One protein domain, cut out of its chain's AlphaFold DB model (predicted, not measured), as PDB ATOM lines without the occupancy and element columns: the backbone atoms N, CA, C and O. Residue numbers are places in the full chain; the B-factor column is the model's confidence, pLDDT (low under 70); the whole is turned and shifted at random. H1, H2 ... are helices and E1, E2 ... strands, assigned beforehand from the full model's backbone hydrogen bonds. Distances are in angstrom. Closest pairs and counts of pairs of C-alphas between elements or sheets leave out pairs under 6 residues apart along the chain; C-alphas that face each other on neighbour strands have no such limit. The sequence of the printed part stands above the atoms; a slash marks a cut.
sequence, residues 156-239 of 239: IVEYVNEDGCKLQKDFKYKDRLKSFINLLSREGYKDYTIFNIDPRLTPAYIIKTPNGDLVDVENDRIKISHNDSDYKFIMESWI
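What this domain is: This is residues 156 to 239 of the 239 residues of an uncharacterized protein of Methanosphaera cuniculi (UniProt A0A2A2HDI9). A small three-stranded sheet of E2, E1 and E3 has the helix H1 packed along one face, and the hairpin of E4 and E5 continues outward past the end of E3. E3 runs through the middle of the domain, with H1 on one side of it and H3 on the far side, while the short helix H2 packs near E3. The printed part has 84 residues, with five named strands and three named helices in the order E1, E2, H1, H2, E3, E4, E5, H3, and its class is mixed. Both sheets, E2 - E1 - E3 and E4 - E5, are antiparallel. The whole is compact, with a radius of gyration of the C-alphas of 12.1 A and spans of 31 by 29 by 19 A.

Where its parts are: E1, residues 156 to 160, begins with C-alpha 156 at (14.564, 38.133, 85.641) and is 13.3 A long. E2, residues 166 to 171, is 16.8 A long. H1, residues 174 to 186, measures 18.2 A and begins at C-alpha 174 at (6.526, 33.656, 79.225). H2 is residues 192 to 195, and E3, residues 204 to 208, is 13.6 A long. E4 is residues 214 to 216 and E5 residues 221 to 224. H3, residues 229 to 238, is 15.1 A long and ends at C-alpha 238 at (17.498, 34.623, 99.716).

How they stand to each other: E1 and E2 form a hairpin, antiparallel at 156 degrees, with N 157 and O 169 2.8 A apart, within hydrogen-bond range. E1 and E3 are antiparallel at 161 degrees, with N 158 and O 206 at 2.9 A. H1 is on this sheet at a height of 9.8 A, along the strands at 4 degrees to E1 on the local plane. E2, H1 with H2, and E3 make a split strand-helix-strand unit, two strands running the same way with E1 between them, and its crossover is right-handed. H1 on one face makes two layers, helix over sheet. The closest C-alphas of H2 and E3, Tyr 192 and Tyr 205, are 5.7 A apart. Residues 190 to 191 pair in parallel with residues 204 to 205 of E3. The closest C-alphas of E3 and E4, Lys 208 and Leu 214, are 4.5 A apart. E4 and E5 form a hairpin, antiparallel at 137 degrees, with N 214 and O 224 at 2.9 A. H3 only grazes the three-stranded sheet, with residues 235 to 238. H2 and H3 are close but not clearly touching, with Thr 193 and Ile 234 the closest C-alphas at 7.7 A, and H1 and H3 are apart. Each O i to N i+4 pair is within hydrogen-bond range in H1, 5 of 6 are in H3, and H2 is too short for such a pair.

The domain as a whole: The two C-alphas farthest apart, those of Arg 186 and Ser 229, are 32.7 A apart. The printed part has no cut and no long link; the link from H2 to E3 is short and the other links are tight. The mean pLDDT of the printed part is 88.9, and residue 239, the chain's last, is the one printed residue under 70.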
ATOM      1  N   ILE A 156      13.220  38.601  85.343       95.31
ATOM      2  CA  ILE A 156      14.564  38.133  85.641       95.31
ATOM      3  C   ILE A 156      14.425  36.875  86.491       95.31
ATOM      4  O   ILE A 156      13.700  36.870  87.481       95.31
ATOM      5  N   VAL A 157      15.102  35.807  86.087       95.62
ATOM      6  CA  VAL A 157      15.295  34.620  86.917       95.62
ATOM      7  C   VAL A 157      16.670  34.726  87.538       95.62
ATOM      8  O   VAL A 157      17.663  34.742  86.810       95.62
ATOM      9  N   GLU A 158      16.725  34.783  88.859       94.06
ATOM     10  CA  GLU A 158      17.964  34.603  89.605       94.06
ATOM     11  C   GLU A 158      18.016  33.179  90.130       94.06
ATOM     12  O   GLU A 158      17.013  32.654  90.605       94.06
ATOM     13  N   TYR A 159      19.173  32.541  90.019       93.06
ATOM     14  CA  TYR A 159      19.369  31.175  90.473       93.06
ATOM     15  C   TYR A 159      20.758  31.002  91.073       93.06
ATOM     16  O   TYR A 159      21.715  31.651  90.647       93.06
ATOM     17  N   VAL A 160      20.852  30.144  92.082       90.38
ATOM     18  CA  VAL A 160      22.094  29.835  92.794       90.38
ATOM     19  C   VAL A 160      22.495  28.413  92.441       90.38
ATOM     20  O   VAL A 160      21.688  27.498  92.601       90.38
ATOM     21  N   ASN A 161      23.700  28.242  91.897       81.56
ATOM     22  CA  ASN A 161      24.229  26.917  91.579       81.56
ATOM     23  C   ASN A 161      24.738  26.198  92.846       81.56
ATOM     24  O   ASN A 161      24.779  26.777  93.927       81.56
ATOM     25  N   GLU A 162      25.161  24.941  92.701       75.94
ATOM     26  CA  GLU A 162      25.709  24.137  93.809       75.94
ATOM     27  C   GLU A 162      26.960  24.756  94.459       75.94
ATOM     28  O   GLU A 162      27.213  24.527  95.638       75.94
ATOM     29  N   ASP A 163      27.701  25.598  93.730       76.19
ATOM     30  CA  ASP A 163      28.885  26.308  94.234       76.19
ATOM     31  C   ASP A 163      28.541  27.621  94.972       76.19
ATOM     32  O   ASP A 163      29.437  28.376  95.351       76.19
ATOM     33  N   GLY A 164      27.253  27.951  95.129       72.12
ATOM     34  CA  GLY A 164      26.802  29.207  95.737       72.12
ATOM     35  C   GLY A 164      26.925  30.436  94.823       72.12
ATOM     36  O   GLY A 164      26.668  31.564  95.254       72.12
ATOM     37  N   CYS A 165      27.291  30.258  93.551       82.88
ATOM     38  CA  CYS A 165      27.370  31.338  92.573       82.88
ATOM     39  C   CYS A 165      25.966  31.780  92.143       82.88
ATOM     40  O   CYS A 165      25.196  31.006  91.568       82.88
ATOM     41  N   LYS A 166      25.656  33.065  92.360       86.94
ATOM     42  CA  LYS A 166      24.412  33.685  91.888       86.94
ATOM     43  C   LYS A 166      24.525  34.030  90.407       86.94
ATOM     44  O   LYS A 166      25.395  34.794  89.990       86.94
ATOM     45  N   LEU A 167      23.612  33.487  89.616       91.50
ATOM     46  CA  LEU A 167      23.472  33.746  88.191       91.50
ATOM     47  C   LEU A 167      22.107  34.371  87.924       91.50
ATOM     48  O   LEU A 167      21.136  34.125  88.636       91.50
ATOM     49  N   GLN A 168      22.027  35.186  86.876       94.50
ATOM     50  CA  GLN A 168      20.785  35.841  86.485       94.50
ATOM     51  C   GLN A 168      20.541  35.707  84.990       94.50
ATOM     52  O   GLN A 168      21.470  35.752  84.177       94.50
ATOM     53  N   LYS A 169      19.271  35.552  84.616       95.25
ATOM     54  CA  LYS A 169      18.864  35.470  83.220       95.25
ATOM     55  C   LYS A 169      17.536  36.154  82.970       95.25
ATOM     56  O   LYS A 169      16.554  35.978  83.679       95.25
ATOM     57  N   ASP A 170      17.521  36.883  81.871       94.88
ATOM     58  CA  ASP A 170      16.438  37.763  81.493       94.88
ATOM     59  C   ASP A 170      15.477  37.142  80.481       94.88
ATOM     60  O   ASP A 170      15.888  36.569  79.465       94.88
ATOM     61  N   PHE A 171      14.181  37.369  80.682       94.75
ATOM     62  CA  PHE A 171      13.123  36.860  79.822       94.75
ATOM     63  C   PHE A 171      12.117  37.944  79.457       94.75
ATOM     64  O   PHE A 171      11.574  38.648  80.298       94.75
ATOM     65  N   LYS A 172      11.829  38.050  78.159       93.25
ATOM     66  CA  LYS A 172      10.775  38.926  77.614       93.25
ATOM     67  C   LYS A 172       9.453  38.193  77.367       93.25
ATOM     68  O   LYS A 172       8.410  38.826  77.241       93.25
ATOM     69  N   TYR A 173       9.512  36.870  77.235       93.38
ATOM     70  CA  TYR A 173       8.376  36.037  76.857       93.38
ATOM     71  C   TYR A 173       8.220  34.875  77.839       93.38
ATOM     72  O   TYR A 173       9.207  34.238  78.221       93.38
ATOM     73  N   LYS A 174       6.971  34.612  78.212       92.12
ATOM     74  CA  LYS A 174       6.526  33.656  79.225       92.12
ATOM     75  C   LYS A 174       6.795  32.207  78.836       92.12
ATOM     76  O   LYS A 174       7.222  31.415  79.664       92.12
ATOM     77  N   ASP A 175       6.641  31.869  77.560       91.19
ATOM     78  CA  ASP A 175       6.951  30.546  77.003       91.19
ATOM     79  C   ASP A 175       8.431  30.163  77.180       91.19
ATOM     80  O   ASP A 175       8.761  29.042  77.574       91.19
ATOM     81  N   ARG A 176       9.336  31.117  76.937       91.69
ATOM     82  CA  ARG A 176      10.778  30.935  77.131       91.69
ATOM     83  C   ARG A 176      11.145  30.833  78.598       91.69
ATOM     84  O   ARG A 176      11.986  30.006  78.934       91.69
ATOM     85  N   LEU A 177      10.516  31.654  79.437       94.25
ATOM     86  CA  LEU A 177      10.687  31.576  80.880       94.25
ATOM     87  C   LEU A 177      10.275  30.193  81.394       94.25
ATOM     88  O   LEU A 177      11.093  29.517  82.005       94.25
ATOM     89  N   LYS A 178       9.062  29.728  81.069       92.88
ATOM     90  CA  LYS A 178       8.577  28.391  81.452       92.88
ATOM     91  C   LYS A 178       9.508  27.282  80.967       92.88
ATOM     92  O   LYS A 178       9.825  26.370  81.718       92.88
ATOM     93  N   SER A 179       9.997  27.381  79.731       93.50
ATOM     94  CA  SER A 179      10.959  26.408  79.196       93.50
ATOM     95  C   SER A 179      12.268  26.384  79.994       93.50
ATOM     96  O   SER A 179      12.839  25.317  80.194       93.50
ATOM     97  N   PHE A 180      12.742  27.547  80.449       95.38
ATOM     98  CA  PHE A 180      13.949  27.651  81.265       95.38
ATOM     99  C   PHE A 180      13.727  27.152  82.696       95.38
ATOM    100  O   PHE A 180      14.554  26.400  83.191       95.38
ATOM    101  N   ILE A 181      12.593  27.483  83.318       94.12
ATOM    102  CA  ILE A 181      12.202  26.948  84.629       94.12
ATOM    103  C   ILE A 181      12.135  25.422  84.582       94.12
ATOM    104  O   ILE A 181      12.702  24.758  85.438       94.12
ATOM    105  N   ASN A 182      11.520  24.850  83.543       94.69
ATOM    106  CA  ASN A 182      11.467  23.399  83.377       94.69
ATOM    107  C   ASN A 182      12.863  22.774  83.262       94.69
ATOM    108  O   ASN A 182      13.064  21.652  83.715       94.69
ATOM    109  N   LEU A 183      13.820  23.471  82.646       94.88
ATOM    110  CA  LEU A 183      15.208  23.019  82.588       94.88
ATOM    111  C   LEU A 183      15.857  23.070  83.977       94.88
ATOM    112  O   LEU A 183      16.373  22.051  84.420       94.88
ATOM    113  N   LEU A 184      15.724  24.191  84.689       93.31
ATOM    114  CA  LEU A 184      16.203  24.343  86.065       93.31
ATOM    115  C   LEU A 184      15.627  23.258  86.989       93.31
ATOM    116  O   LEU A 184      16.366  22.588  87.700       93.31
ATOM    117  N   SER A 185      14.320  23.005  86.929       91.81
ATOM    118  CA  SER A 185      13.680  21.955  87.728       91.81
ATOM    119  C   SER A 185      14.156  20.547  87.370       91.81
ATOM    120  O   SER A 185      14.256  19.702  88.254       91.81
ATOM    121  N   ARG A 186      14.488  20.275  86.099       93.38
ATOM    122  CA  ARG A 186      15.098  18.993  85.694       93.38
ATOM    123  C   ARG A 186      16.532  18.842  86.194       93.38
ATOM    124  O   ARG A 186      16.953  17.719  86.437       93.38
ATOM    125  N   GLU A 187      17.247  19.948  86.349       90.81
ATOM    126  CA  GLU A 187      18.596  20.003  86.925       90.81
ATOM    127  C   GLU A 187      18.585  20.045  88.464       90.81
ATOM    128  O   GLU A 187      19.641  20.098  89.078       90.81
ATOM    129  N   GLY A 188      17.410  19.985  89.101       89.69
ATOM    130  CA  GLY A 188      17.277  19.887  90.559       89.69
ATOM    131  C   GLY A 188      17.059  21.215  91.289       89.69
ATOM    132  O   GLY A 188      16.880  21.204  92.506       89.69
ATOM    133  N   TYR A 189      16.997  22.343  90.575       93.06
ATOM    134  CA  TYR A 189      16.712  23.645  91.178       93.06
ATOM    135  C   TYR A 189      15.243  23.753  91.603       93.06
ATOM    136  O   TYR A 189      14.330  23.391  90.849       93.06
ATOM    137  N   LYS A 190      14.994  24.322  92.785       90.94
ATOM    138  CA  LYS A 190      13.637  24.511  93.327       90.94
ATOM    139  C   LYS A 190      13.234  25.985  93.393       90.94
ATOM    140  O   LYS A 190      14.079  26.860  93.556       90.94
ATOM    141  N   ASP A 191      11.929  26.240  93.292       89.94
ATOM    142  CA  ASP A 191      11.363  27.579  93.493       89.94
ATOM    143  C   ASP A 191      11.494  27.977  94.964       89.94
ATOM    144  O   ASP A 191      10.862  27.393  95.855       89.94
ATOM    145  N   TYR A 192      12.312  28.990  95.211       87.44
ATOM    146  CA  TYR A 192      12.582  29.493  96.544       87.44
ATOM    147  C   TYR A 192      11.314  30.002  97.248       87.44
ATOM    148  O   TYR A 192      11.094  29.723  98.424       87.44
ATOM    149  N   THR A 193      10.417  30.668  96.515       83.94
ATOM    150  CA  THR A 193       9.214  31.302  97.080       83.94
ATOM    151  C   THR A 193       8.094  30.321  97.425       83.94
ATOM    152  O   THR A 193       7.064  30.734  97.965       83.94
ATOM    153  N   ILE A 194       8.247  29.049  97.049       84.56
ATOM    154  CA  ILE A 194       7.285  27.976  97.325       84.56
ATOM    155  C   ILE A 194       7.843  27.035  98.389       84.56
ATOM    156  O   ILE A 194       7.133  26.680  99.325       84.56
ATOM    157  N   PHE A 195       9.104  26.623  98.244       80.88
ATOM    158  CA  PHE A 195       9.689  25.585  99.090       80.88
ATOM    159  C   PHE A 195      10.510  26.127 100.263       80.88
ATOM    160  O   PHE A 195      10.890  25.330 101.116       80.88
ATOM    161  N   ASN A 196      10.778  27.439 100.307       76.75
ATOM    162  CA  ASN A 196      11.572  28.111 101.342       76.75
ATOM    163  C   ASN A 196      12.860  27.341 101.699       76.75
ATOM    164  O   ASN A 196      13.146  27.062 102.862       76.75
ATOM    165  N   ILE A 197      13.586  26.906 100.665       81.12
ATOM    166  CA  ILE A 197      14.830  26.145 100.813       81.12
ATOM    167  C   ILE A 197      16.011  27.084 101.029       81.12
ATOM    168  O   ILE A 197      16.034  28.162 100.449       81.12
ATOM    169  N   ASP A 198      17.016  26.664 101.797       83.56
ATOM    170  CA  ASP A 198      18.248  27.440 101.943       83.56
ATOM    171  C   ASP A 198      19.025  27.452 100.605       83.56
ATOM    172  O   ASP A 198      19.517  26.398 100.171       83.56
ATOM    173  N   PRO A 199      19.153  28.617  99.935       78.25
ATOM    174  CA  PRO A 199      19.820  28.721  98.641       78.25
ATOM    175  C   PRO A 199      21.340  28.528  98.738       78.25
ATOM    176  O   PRO A 199      21.996  28.378  97.711       78.25
ATOM    177  N   ARG A 200      21.919  28.521  99.950       77.56
ATOM    178  CA  ARG A 200      23.345  28.232 100.184       77.56
ATOM    179  C   ARG A 200      23.641  26.739 100.217       77.56
ATOM    180  O   ARG A 200      24.778  26.341 100.001       77.56
ATOM    181  N   LEU A 201      22.634  25.928 100.534       79.81
ATOM    182  CA  LEU A 201      22.769  24.480 100.704       79.81
ATOM    183  C   LEU A 201      22.164  23.697  99.541       79.81
ATOM    184  O   LEU A 201      22.489  22.526  99.354       79.81
ATOM    185  N   THR A 202      21.264  24.318  98.779       83.69
ATOM    186  CA  THR A 202      20.545  23.651  97.695       83.69
ATOM    187  C   THR A 202      20.327  24.571  96.498       83.69
ATOM    188  O   THR A 202      19.993  25.740  96.692       83.69
ATOM    189  N   PRO A 203      20.429  24.046  95.260       89.50
ATOM    190  CA  PRO A 203      20.108  24.803  94.059       89.50
ATOM    191  C   PRO A 203      18.686  25.362  94.104       89.50
ATOM    192  O   PRO A 203      17.697  24.635  94.251       89.50
ATOM    193  N   ALA A 204      18.580  26.675  93.951       92.19
ATOM    194  CA  ALA A 204      17.330  27.407  94.090       92.19
ATOM    195  C   ALA A 204      17.209  28.480  93.011       92.19
ATOM    196  O   ALA A 204      18.217  28.980  92.507       92.19
ATOM    197  N   TYR A 205      15.980  28.860  92.669       93.44
ATOM    198  CA  TYR A 205      15.714  30.011  91.812       93.44
ATOM    199  C   TYR A 205      14.570  30.873  92.343       93.44
ATOM    200  O   TYR A 205      13.667  30.393  93.031       93.44
ATOM    201  N   ILE A 206      14.597  32.147  91.966       93.38
ATOM    202  CA  ILE A 206      13.552  33.134  92.215       93.38
ATOM    203  C   ILE A 206      13.280  33.927  90.936       93.38
ATOM    204  O   ILE A 206      14.159  34.107  90.089       93.38
ATOM    205  N   ILE A 207      12.044  34.390  90.775       94.50
ATOM    206  CA  ILE A 207      11.605  35.133  89.594       94.50
ATOM    207  C   ILE A 207      11.140  36.507  90.038       94.50
ATOM    208  O   ILE A 207      10.240  36.621  90.874       94.50
ATOM    209  N   LYS A 208      11.735  37.544  89.453       94.44
ATOM    210  CA  LYS A 208      11.462  38.929  89.816       94.44
ATOM    211  C   LYS A 208      11.313  39.863  88.623       94.44
ATOM    212  O   LYS A 208      11.771  39.575  87.515       94.44
ATOM    213  N   THR A 209      10.671  41.001  88.846       93.56
ATOM    214  CA  THR A 209      10.611  42.105  87.885       93.56
ATOM    215  C   THR A 209      11.923  42.907  87.914       93.56
ATOM    216  O   THR A 209      12.708  42.790  88.857       93.56
ATOM    217  N   PRO A 210      12.191  43.766  86.912       90.06
ATOM    218  CA  PRO A 210      13.302  44.715  86.946       90.06
ATOM    219  C   PRO A 210      13.231  45.685  88.130       90.06
ATOM    220  O   PRO A 210      14.261  46.201  88.546       90.06
ATOM    221  N   ASN A 211      12.028  45.907  88.669       89.25
ATOM    222  CA  ASN A 211      11.798  46.728  89.856       89.25
ATOM    223  C   ASN A 211      12.017  45.941  91.162       89.25
ATOM    224  O   ASN A 211      11.958  46.521  92.238       89.25
ATOM    225  N   GLY A 212      12.277  44.632  91.077       89.00
ATOM    226  CA  GLY A 212      12.533  43.756  92.217       89.00
ATOM    227  C   GLY A 212      11.314  42.992  92.731       89.00
ATOM    228  O   GLY A 212      11.493  42.102  93.547       89.00
ATOM    229  N   ASP A 213      10.100  43.258  92.244       93.00
ATOM    230  CA  ASP A 213       8.896  42.562  92.723       93.00
ATOM    231  C   ASP A 213       8.945  41.059  92.410       93.00
ATOM    232  O   ASP A 213       9.374  40.668  91.323       93.00
ATOM    233  N   LEU A 214       8.458  40.212  93.318       92.69
ATOM    234  CA  LEU A 214       8.373  38.765  93.105       92.69
ATOM    235  C   LEU A 214       7.160  38.424  92.247       92.69
ATOM    236  O   LEU A 214       6.060  38.928  92.478       92.69
ATOM    237  N   VAL A 215       7.344  37.544  91.264       92.81
ATOM    238  CA  VAL A 215       6.347  37.309  90.211       92.81
ATOM    239  C   VAL A 215       5.733  35.920  90.317       92.81
ATOM    240  O   VAL A 215       6.438  34.916  90.376       92.81
ATOM    241  N   ASP A 216       4.406  35.861  90.238       89.25
ATOM    242  CA  ASP A 216       3.660  34.636  89.967       89.25
ATOM    243  C   ASP A 216       3.493  34.485  88.451       89.25
ATOM    244  O   ASP A 216       2.647  35.120  87.810       89.25
ATOM    245  N   VAL A 217       4.351  33.648  87.866       87.88
ATOM    246  CA  VAL A 217       4.377  33.430  86.419       87.88
ATOM    247  C   VAL A 217       3.101  32.761  85.946       87.88
ATOM    248  O   VAL A 217       2.633  33.102  84.871       87.88
ATOM    249  N   GLU A 218       2.516  31.818  86.681       85.19
ATOM    250  CA  GLU A 218       1.331  31.107  86.192       85.19
ATOM    251  C   GLU A 218       0.142  32.061  86.052       85.19
ATOM    252  O   GLU A 218      -0.460  32.135  84.977       85.19
ATOM    253  N   ASN A 219      -0.090  32.889  87.072       86.50
ATOM    254  CA  ASN A 219      -1.228  33.808  87.114       86.50
ATOM    255  C   ASN A 219      -0.971  35.181  86.473       86.50
ATOM    256  O   ASN A 219      -1.879  36.002  86.436       86.50
ATOM    257  N   ASP A 220       0.232  35.426  85.950       86.25
ATOM    258  CA  ASP A 220       0.615  36.706  85.338       86.25
ATOM    259  C   ASP A 220       0.403  37.918  86.266       86.25
ATOM    260  O   ASP A 220      -0.108  38.955  85.848       86.25
ATOM    261  N   ARG A 221       0.841  37.809  87.524       90.12
ATOM    262  CA  ARG A 221       0.715  38.890  88.512       90.12
ATOM    263  C   ARG A 221       1.947  39.038  89.393       90.12
ATOM    264  O   ARG A 221       2.733  38.103  89.556       90.12
ATOM    265  N   ILE A 222       2.077  40.205  90.016       91.19
ATOM    266  CA  ILE A 222       3.010  40.403  91.126       91.19
ATOM    267  C   ILE A 222       2.487  39.602  92.327       91.19
ATOM    268  O   ILE A 222       1.341  39.770  92.740       91.19
ATOM    269  N   LYS A 223       3.321  38.700  92.852       91.38
ATOM    270  CA  LYS A 223       3.042  37.915  94.061       91.38
ATOM    271  C   LYS A 223       3.266  38.773  95.304       91.38
ATOM    272  O   LYS A 223       2.408  38.793  96.174       91.38
ATOM    273  N   ILE A 224       4.410  39.461  95.367       92.12
ATOM    274  CA  ILE A 224       4.812  40.347  96.470       92.12
ATOM    275  C   ILE A 224       5.563  41.534  95.869       92.12
ATOM    276  O   ILE A 224       6.502  41.339  95.093       92.12
ATOM    277  N   SER A 225       5.148  42.754  96.209       92.50
ATOM    278  CA  SER A 225       5.838  43.962  95.747       92.50
ATOM    279  C   SER A 225       7.095  44.229  96.572       92.50
ATOM    280  O   SER A 225       7.111  43.965  97.766       92.50
ATOM    281  N   HIS A 226       8.124  44.823  95.969       91.44
ATOM    282  CA  HIS A 226       9.354  45.221  96.661       91.44
ATOM    283  C   HIS A 226       9.130  46.209  97.821       91.44
ATOM    284  O   HIS A 226       9.985  46.326  98.696       91.44
ATOM    285  N   ASN A 227       7.998  46.920  97.822       90.12
ATOM    286  CA  ASN A 227       7.606  47.845  98.890       90.12
ATOM    287  C   ASN A 227       6.841  47.170 100.036       90.12
ATOM    288  O   ASN A 227       6.555  47.820 101.039       90.12
ATOM    289  N   ASP A 228       6.466  45.902  99.879       93.06
ATOM    290  CA  ASP A 228       5.772  45.145 100.910       93.06
ATOM    291  C   ASP A 228       6.732  44.826 102.070       93.06
ATOM    292  O   ASP A 228       7.912  44.541 101.849       93.06
ATOM    293  N   SER A 229       6.245  44.850 103.313       89.56
ATOM    294  CA  SER A 229       7.050  44.463 104.475       89.56
ATOM    295  C   SER A 229       7.555  43.028 104.358       89.56
ATOM    296  O   SER A 229       8.697  42.744 104.724       89.56
ATOM    297  N   ASP A 230       6.737  42.145 103.788       87.62
ATOM    298  CA  ASP A 230       7.032  40.717 103.674       87.62
ATOM    299  C   ASP A 230       8.153  40.443 102.666       87.62
ATOM    300  O   ASP A 230       8.904  39.473 102.798       87.62
ATOM    301  N   TYR A 231       8.334  41.339 101.691       91.75
ATOM    302  CA  TYR A 231       9.396  41.233 100.696       91.75
ATOM    303  C   TYR A 231      10.778  41.196 101.341       91.75
ATOM    304  O   TYR A 231      11.616  40.371 100.971       91.75
ATOM    305  N   LYS A 232      11.014  42.067 102.330       87.69
ATOM    306  CA  LYS A 232      12.314  42.168 102.994       87.69
ATOM    307  C   LYS A 232      12.684  40.853 103.681       87.69
ATOM    308  O   LYS A 232      13.800  40.386 103.496       87.69
ATOM    309  N   PHE A 233      11.739  40.225 104.379       85.81
ATOM    310  CA  PHE A 233      11.964  38.948 105.062       85.81
ATOM    311  C   PHE A 233      12.303  37.809 104.092       85.81
ATOM    312  O   PHE A 233      13.222  37.023 104.340       85.81
ATOM    313  N   ILE A 234      11.596  37.738 102.960       86.00
ATOM    314  CA  ILE A 234      11.842  36.721 101.928       86.00
ATOM    315  C   ILE A 234      13.211  36.939 101.282       86.00
ATOM    316  O   ILE A 234      13.974  35.993 101.104       86.00
ATOM    317  N   MET A 235      13.548  38.184 100.952       87.75
ATOM    318  CA  MET A 235      14.815  38.489 100.296       87.75
ATOM    319  C   MET A 235      16.018  38.385 101.233       87.75
ATOM    320  O   MET A 235      17.085  37.994 100.776       87.75
ATOM    321  N   GLU A 236      15.873  38.675 102.526       84.56
ATOM    322  CA  GLU A 236      16.929  38.430 103.520       84.56
ATOM    323  C   GLU A 236      17.294  36.947 103.596       84.56
ATOM    324  O   GLU A 236      18.469  36.607 103.689       84.56
ATOM    325  N   SER A 237      16.302  36.068 103.477       79.31
ATOM    326  CA  SER A 237      16.521  34.621 103.476       79.31
ATOM    327  C   SER A 237      17.034  34.097 102.114       79.31
ATOM    328  O   SER A 237      17.572  32.993 102.039       79.31
ATOM    329  N   TRP A 238      16.908  34.887 101.039       84.62
ATOM    330  CA  TRP A 238      17.498  34.623  99.716       84.62
ATOM    331  C   TRP A 238      18.979  35.045  99.615       84.62
ATOM    332  O   TRP A 238      19.703  34.610  98.706       84.62
ATOM    333  N   ILE A 239      19.437  35.950 100.491       69.44
ATOM    334  CA  ILE A 239      20.756  36.598 100.395       69.44
ATOM    335  C   ILE A 239      21.892  35.750 100.973       69.44
ATOM    336  O   ILE A 239      21.907  35.375 102.167       69.44
TER     337      ILE A 239